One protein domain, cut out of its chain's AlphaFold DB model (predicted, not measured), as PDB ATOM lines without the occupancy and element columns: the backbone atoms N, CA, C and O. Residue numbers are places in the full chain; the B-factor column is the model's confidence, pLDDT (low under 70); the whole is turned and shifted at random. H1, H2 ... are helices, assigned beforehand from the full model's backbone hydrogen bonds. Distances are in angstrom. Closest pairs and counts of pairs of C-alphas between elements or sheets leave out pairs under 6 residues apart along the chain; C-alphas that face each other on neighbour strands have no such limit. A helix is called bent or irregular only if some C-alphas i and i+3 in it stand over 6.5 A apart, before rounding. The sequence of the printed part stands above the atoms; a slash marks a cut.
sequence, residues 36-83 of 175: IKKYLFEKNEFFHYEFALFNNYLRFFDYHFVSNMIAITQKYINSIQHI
ATOM      1  N   ILE A  36     -28.448   9.673   5.591       92.88
ATOM      2  CA  ILE A  36     -29.208  10.786   6.173       92.88
ATOM      3  C   ILE A  36     -30.610  10.331   6.588       92.88
ATOM      4  O   ILE A  36     -31.032  10.629   7.705       92.88
ATOM      5  N   LYS A  37     -31.321   9.574   5.739       94.00
ATOM      6  CA  LYS A  37     -32.645   9.019   6.068       94.00
ATOM      7  C   LYS A  37     -32.578   8.187   7.337       94.00
ATOM      8  O   LYS A  37     -33.372   8.407   8.247       94.00
ATOM      9  N   LYS A  38     -31.611   7.268   7.418       94.62
ATOM     10  CA  LYS A  38     -31.404   6.431   8.600       94.62
ATOM     11  C   LYS A  38     -31.130   7.281   9.842       94.62
ATOM     12  O   LYS A  38     -31.808   7.104  10.848       94.62
ATOM     13  N   TYR A  39     -30.199   8.231   9.745       96.00
ATOM     14  CA  TYR A  39     -29.861   9.127  10.848       96.00
ATOM     15  C   TYR A  39     -31.079   9.894  11.375       96.00
ATOM     16  O   TYR A  39     -31.304   9.914  12.579       96.00
ATOM     17  N   LEU A  40     -31.871  10.505  10.489       96.81
ATOM     18  CA  LEU A  40     -33.063  11.268  10.868       96.81
ATOM     19  C   LEU A  40     -34.169  10.366  11.434       96.81
ATOM     20  O   LEU A  40     -34.849  10.760  12.375       96.81
ATOM     21  N   PHE A  41     -34.334   9.152  10.901       94.50
ATOM     22  CA  PHE A  41     -35.352   8.202  11.360       94.50
ATOM     23  C   PHE A  41     -35.108   7.699  12.789       94.50
ATOM     24  O   PHE A  41     -36.058   7.425  13.516       94.50
ATOM     25  N   GLU A  42     -33.846   7.594  13.208       94.88
ATOM     26  CA  GLU A  42     -33.464   7.172  14.563       94.88
ATOM     27  C   GLU A  42     -33.704   8.265  15.625       94.88
ATOM     28  O   GLU A  42     -33.540   8.023  16.825       94.88
ATOM     29  N   LYS A  43     -34.097   9.478  15.216       95.31
ATOM     30  CA  LYS A  43     -34.316  10.611  16.119       95.31
ATOM     31  C   LYS A  43     -35.739  10.622  16.659       95.31
ATOM     32  O   LYS A  43     -36.711  10.575  15.914       95.31
ATOM     33  N   ASN A  44     -35.846  10.790  17.976       92.56
ATOM     34  CA  ASN A  44     -37.120  11.011  18.668       92.56
ATOM     35  C   ASN A  44     -37.461  12.503  18.829       92.56
ATOM     36  O   ASN A  44     -38.620  12.855  19.055       92.56
ATOM     37  N   GLU A  45     -36.457  13.372  18.699       95.12
ATOM     38  CA  GLU A  45     -36.580  14.830  18.709       95.12
ATOM     39  C   GLU A  45     -35.608  15.448  17.693       95.12
ATOM     40  O   GLU A  45     -34.518  14.916  17.471       95.12
ATOM     41  N   PHE A  46     -36.021  16.547  17.060       96.75
ATOM     42  CA  PHE A  46     -35.163  17.345  16.185       96.75
ATOM     43  C   PHE A  46     -34.635  18.558  16.939       96.75
ATOM     44  O   PHE A  46     -35.398  19.256  17.607       96.75
ATOM     45  N   PHE A  47     -33.348  18.841  16.754       95.19
ATOM     46  CA  PHE A  47     -32.770  20.150  17.009       95.19
ATOM     47  C   PHE A  47     -32.561  20.874  15.676       95.19
ATOM     48  O   PHE A  47     -32.897  20.362  14.605       95.19
ATOM     49  N   HIS A  48     -31.983  22.074  15.736       93.75
ATOM     50  CA  HIS A  48     -31.733  22.891  14.549       93.75
ATOM     51  C   HIS A  48     -30.968  22.131  13.456       93.75
ATOM     52  O   HIS A  48     -31.314  22.229  12.283       93.75
ATOM     53  N   TYR A  49     -29.980  21.311  13.833       94.62
ATOM     54  CA  TYR A  49     -29.217  20.521  12.869       94.62
ATOM     55  C   TYR A  49     -30.090  19.505  12.118       94.62
ATOM     56  O   TYR A  49     -30.079  19.488  10.889       94.62
ATOM     57  N   GLU A  50     -30.861  18.677  12.828       96.50
ATOM     58  CA  GLU A  50     -31.754  17.697  12.206       96.50
ATOM     59  C   GLU A  50     -32.834  18.368  11.355       96.50
ATOM     60  O   GLU A  50     -33.138  17.889  10.263       96.50
ATOM     61  N   PHE A  51     -33.381  19.493  11.821       95.69
ATOM     62  CA  PHE A  51     -34.372  20.261  11.077       95.69
ATOM     63  C   PHE A  51     -33.808  20.824   9.769       95.69
ATOM     64  O   PHE A  51     -34.392  20.605   8.705       95.69
ATOM     65  N   ALA A  52     -32.650  21.486   9.826       92.12
ATOM     66  CA  ALA A  52     -31.977  22.016   8.647       92.12
ATOM     67  C   ALA A  52     -31.593  20.891   7.675       92.12
ATOM     68  O   ALA A  52     -31.798  21.014   6.467       92.12
ATOM     69  N   LEU A  53     -31.097  19.760   8.192       93.06
ATOM     70  CA  LEU A  53     -30.757  18.590   7.387       93.06
ATOM     71  C   LEU A  53     -31.997  18.006   6.696       93.06
ATOM     72  O   LEU A  53     -31.965  17.750   5.495       93.06
ATOM     73  N   PHE A  54     -33.105  17.849   7.421       95.19
ATOM     74  CA  PHE A  54     -34.364  17.381   6.849       95.19
ATOM     75  C   PHE A  54     -34.880  18.327   5.758       95.19
ATOM     76  O   PHE A  54     -35.233  17.870   4.673       95.19
ATOM     77  N   ASN A  55     -34.883  19.639   6.013       93.75
ATOM     78  CA  ASN A  55     -35.364  20.636   5.058       93.75
ATOM     79  C   ASN A  55     -34.505  20.685   3.780       93.75
ATOM     80  O   ASN A  55     -35.045  20.733   2.675       93.75
ATOM     81  N   ASN A  56     -33.178  20.621   3.916       87.56
ATOM     82  CA  ASN A  56     -32.248  20.682   2.784       87.56
ATOM     83  C   ASN A  56     -32.351  19.460   1.860       87.56
ATOM     84  O   ASN A  56     -32.189  19.594   0.649       87.56
ATOM     85  N   TYR A  57     -32.648  18.283   2.416       90.12
ATOM     86  CA  TYR A  57     -32.751  17.034   1.656       90.12
ATOM     87  C   TYR A  57     -34.194  16.634   1.318       90.12
ATOM     88  O   TYR A  57     -34.408  15.585   0.710       90.12
ATOM     89  N   LEU A  58     -35.184  17.469   1.657       90.75
ATOM     90  CA  LEU A  58     -36.611  17.148   1.567       90.75
ATOM     91  C   LEU A  58     -37.018  16.550   0.212       90.75
ATOM     92  O   LEU A  58     -37.710  15.536   0.164       90.75
ATOM     93  N   ARG A  59     -36.541  17.144  -0.888       85.38
ATOM     94  CA  ARG A  59     -36.840  16.728  -2.272       85.38
ATOM     95  C   ARG A  59     -36.365  15.317  -2.634       85.38
ATOM     96  O   ARG A  59     -36.790  14.770  -3.647       85.38
ATOM     97  N   PHE A  60     -35.429  14.759  -1.871       86.62
ATOM     98  CA  PHE A  60     -34.855  13.436  -2.120       86.62
ATOM     99  C   PHE A  60     -35.554  12.334  -1.329       86.62
ATOM    100  O   PHE A  60     -35.296  11.151  -1.557       86.62
ATOM    101  N   PHE A  61     -36.423  12.706  -0.393       90.25
ATOM    102  CA  PHE A  61     -37.157  11.756   0.416       90.25
ATOM    103  C   PHE A  61     -38.465  11.348  -0.255       90.25
ATOM    104  O   PHE A  61     -39.112  12.121  -0.954       90.25
ATOM    105  N   ASP A  62     -38.865  10.102  -0.024       90.88
ATOM    106  CA  ASP A  62     -40.167   9.609  -0.451       90.88
ATOM    107  C   ASP A  62     -41.293  10.123   0.466       90.88
ATOM    108  O   ASP A  62     -41.074  10.578   1.594       90.88
ATOM    109  N   TYR A  63     -42.532  10.030  -0.024       92.94
ATOM    110  CA  TYR A  63     -43.722  10.472   0.704       92.94
ATOM    111  C   TYR A  63     -43.861   9.829   2.089       92.94
ATOM    112  O   TYR A  63     -44.252  10.514   3.037       92.94
ATOM    113  N   HIS A  64     -43.561   8.533   2.221       94.19
ATOM    114  CA  HIS A  64     -43.717   7.821   3.487       94.19
ATOM    115  C   HIS A  64     -42.739   8.351   4.533       94.19
ATOM    116  O   HIS A  64     -43.138   8.635   5.662       94.19
ATOM    117  N   PHE A  65     -41.483   8.551   4.140       95.38
ATOM    118  CA  PHE A  65     -40.462   9.124   4.999       95.38
ATOM    119  C   PHE A  65     -40.835  10.535   5.455       95.38
ATOM    120  O   PHE A  65     -40.881  10.798   6.657       95.38
ATOM    121  N   VAL A  66     -41.178  11.428   4.517       95.88
ATOM    122  CA  VAL A  66     -41.593  12.801   4.847       95.88
ATOM    123  C   VAL A  66     -42.799  12.789   5.779       95.88
ATOM    124  O   VAL A  66     -42.796  13.491   6.788       95.88
ATOM    125  N   SER A  67     -43.798  11.947   5.499       93.81
ATOM    126  CA  SER A  67     -45.005  11.833   6.324       93.81
ATOM    127  C   SER A  67     -44.700  11.429   7.766       93.81
ATOM    128  O   SER A  67     -45.265  12.010   8.693       93.81
ATOM    129  N   ASN A  68     -43.767  10.493   7.964       94.88
ATOM    130  CA  ASN A  68     -43.328  10.068   9.293       94.88
ATOM    131  C   ASN A  68     -42.581  11.183  10.042       94.88
ATOM    132  O   ASN A  68     -42.715  11.306  11.259       94.88
ATOM    133  N   MET A  69     -41.827  12.021   9.327       96.25
ATOM    134  CA  MET A  69     -41.046  13.108   9.922       96.25
ATOM    135  C   MET A  69     -41.877  14.362  10.250       96.25
ATOM    136  O   MET A  69     -41.434  15.200  11.031       96.25
ATOM    137  N   ILE A  70     -43.102  14.514   9.729       94.75
ATOM    138  CA  ILE A  70     -43.931  15.712   9.982       94.75
ATOM    139  C   ILE A  70     -44.137  15.960  11.480       94.75
ATOM    140  O   ILE A  70     -44.020  17.096  11.934       94.75
ATOM    141  N   ALA A  71     -44.454  14.921  12.258       95.50
ATOM    142  CA  ALA A  71     -44.807  15.092  13.668       95.50
ATOM    143  C   ALA A  71     -43.620  15.584  14.512       95.50
ATOM    144  O   ALA A  71     -43.777  16.492  15.329       95.50
ATOM    145  N   ILE A  72     -42.437  15.003  14.305       96.88
ATOM    146  CA  ILE A  72     -41.204  15.390  15.001       96.88
ATOM    147  C   ILE A  72     -40.734  16.783  14.565       96.88
ATOM    148  O   ILE A  72     -40.431  17.619  15.414       96.88
ATOM    149  N   THR A  73     -40.809  17.087  13.270       96.75
ATOM    150  CA  THR A  73     -40.495  18.414  12.734       96.75
ATOM    151  C   THR A  73     -41.444  19.486  13.270       96.75
ATOM    152  O   THR A  73     -41.005  20.563  13.664       96.75
ATOM    153  N   GLN A  74     -42.745  19.196  13.367       96.38
ATOM    154  CA  GLN A  74     -43.717  20.142  13.912       96.38
ATOM    155  C   GLN A  74     -43.478  20.424  15.399       96.38
ATOM    156  O   GLN A  74     -43.668  21.558  15.835       96.38
ATOM    157  N   LYS A  75     -43.050  19.423  16.185       97.00
ATOM    158  CA  LYS A  75     -42.656  19.640  17.586       97.00
ATOM    159  C   LYS A  75     -41.500  20.632  17.685       97.00
ATOM    160  O   LYS A  75     -41.592  21.552  18.492       97.00
ATOM    161  N   TYR A  76     -40.482  20.480  16.838       97.31
ATOM    162  CA  TYR A  76     -39.371  21.426  16.773       97.31
ATOM    163  C   TYR A  76     -39.850  22.826  16.373       97.31
ATOM    164  O   TYR A  76     -39.634  23.769  17.119       97.31
ATOM    165  N   ILE A  77     -40.610  22.974  15.282       96.19
ATOM    166  CA  ILE A  77     -41.154  24.285  14.878       96.19
ATOM    167  C   ILE A  77     -41.933  24.934  16.027       96.19
ATOM    168  O   ILE A  77     -41.759  26.116  16.307       96.19
ATOM    169  N   ASN A  78     -42.759  24.166  16.738       96.06
ATOM    170  CA  ASN A  78     -43.536  24.693  17.854       96.06
ATOM    171  C   ASN A  78     -42.661  25.191  19.015       96.06
ATOM    172  O   ASN A  78     -43.082  26.116  19.713       96.06
ATOM    173  N   SER A  79     -41.476  24.605  19.218       96.31
ATOM    174  CA  SER A  79     -40.530  25.029  20.253       96.31
ATOM    175  C   SER A  79     -39.730  26.276  19.870       96.31
ATOM    176  O   SER A  79     -39.250  26.952  20.771       96.31
ATOM    177  N   ILE A  80     -39.639  26.631  18.581       94.31
ATOM    178  CA  ILE A  80     -38.867  27.798  18.106       94.31
ATOM    179  C   ILE A  80     -39.710  28.924  17.488       94.31
ATOM    180  O   ILE A  80     -39.221  30.039  17.373       94.31
ATOM    181  N   GLN A  81     -40.982  28.699  17.139       91.75
ATOM    182  CA  GLN A  81     -41.830  29.660  16.395       91.75
ATOM    183  C   GLN A  81     -42.079  31.015  17.082       91.75
ATOM    184  O   GLN A  81     -42.680  31.910  16.494       91.75
ATOM    185  N   HIS A  82     -41.709  31.152  18.352       90.19
ATOM    186  CA  HIS A  82     -41.822  32.403  19.101       90.19
ATOM    187  C   HIS A  82     -40.526  33.229  19.069       90.19
ATOM    188  O   HIS A  82     -40.514  34.351  19.571       90.19
ATOM    189  N   ILE A  83     -39.455  32.678  18.493       91.19
ATOM    190  CA  ILE A  83     -38.125  33.271  18.391       91.19
ATOM    191  C   ILE A  83     -37.978  33.857  16.972       91.19
ATOM    192  O   ILE A  83     -37.906  33.085  16.012       91.19
TER     193      ILE A  83
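This is residues 36 to 83 of the 175 residues of an uncharacterized protein of Enterococcus gallinarum (UniProt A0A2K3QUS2). Picture a long, kinked helix, H3, with the irregular H2 folded back beside it in a loosely joined helical hairpin. The short H1 sits over one side of this hairpin, near both and crosswise to H3, which runs along the longest axis. The printed part has 48 residues with three named helices, in the order H1, H2, H3, and no named strand; the class is all helix. The whole is compact, with a radius of gyration of the C-alphas of 10.2 A, and elongated, spanning 30 by 17 by 17 A.

Start at H3, residues 63 to 80, and look for its kink of 40 degrees near residue 72. H2, residues 48 to 60, only just touches H3, with 3 pairs of C-alphas within 8 A; the closest are those of Phe 51 and Thr 73, 6.6 A apart. This helical hairpin has a shallow tilt of 29 degrees, its helices running opposite ways. H1, residues 36 to 41, is close to H2 but not clearly touching: their closest C-alphas, of Leu 40 and Glu 50, are 6.7 A apart, at a steep tilt of 63 degrees. H1 is also close to H3 but not clearly touching, with the C-alphas of Phe 41 and Met 69 closest at 7.7 A; their lines are only just about perpendicular, at 71 degrees. Every O i to N i+4 pair is within hydrogen-bond range in H1, against 7 of 9 in H2 and 12 of 14 in H3.

Find C-alpha 63 at (-43.722, 10.472, 0.704); from there H3 runs 25.0 A to C-alpha 80 at (-38.867, 27.798, 18.106). It is only just irregular, with C-alphas 68 and 71 6.8 A apart. H2 spans 19.4 A from His 48 to Phe 60 and is irregular, with C-alphas 56 and 59 7.9 A apart. H1 begins at C-alpha 36, (-29.208, 10.786, 6.173), and spans 8.4 A.

Look to Asp 62 and Ile 83 for the two C-alphas farthest apart, 30.3 A. The printed part has no cut; the link H1 to H2 is short, and H2 to H3 is tight. The mean pLDDT of the printed part is 93.9, and no printed residue is under 70.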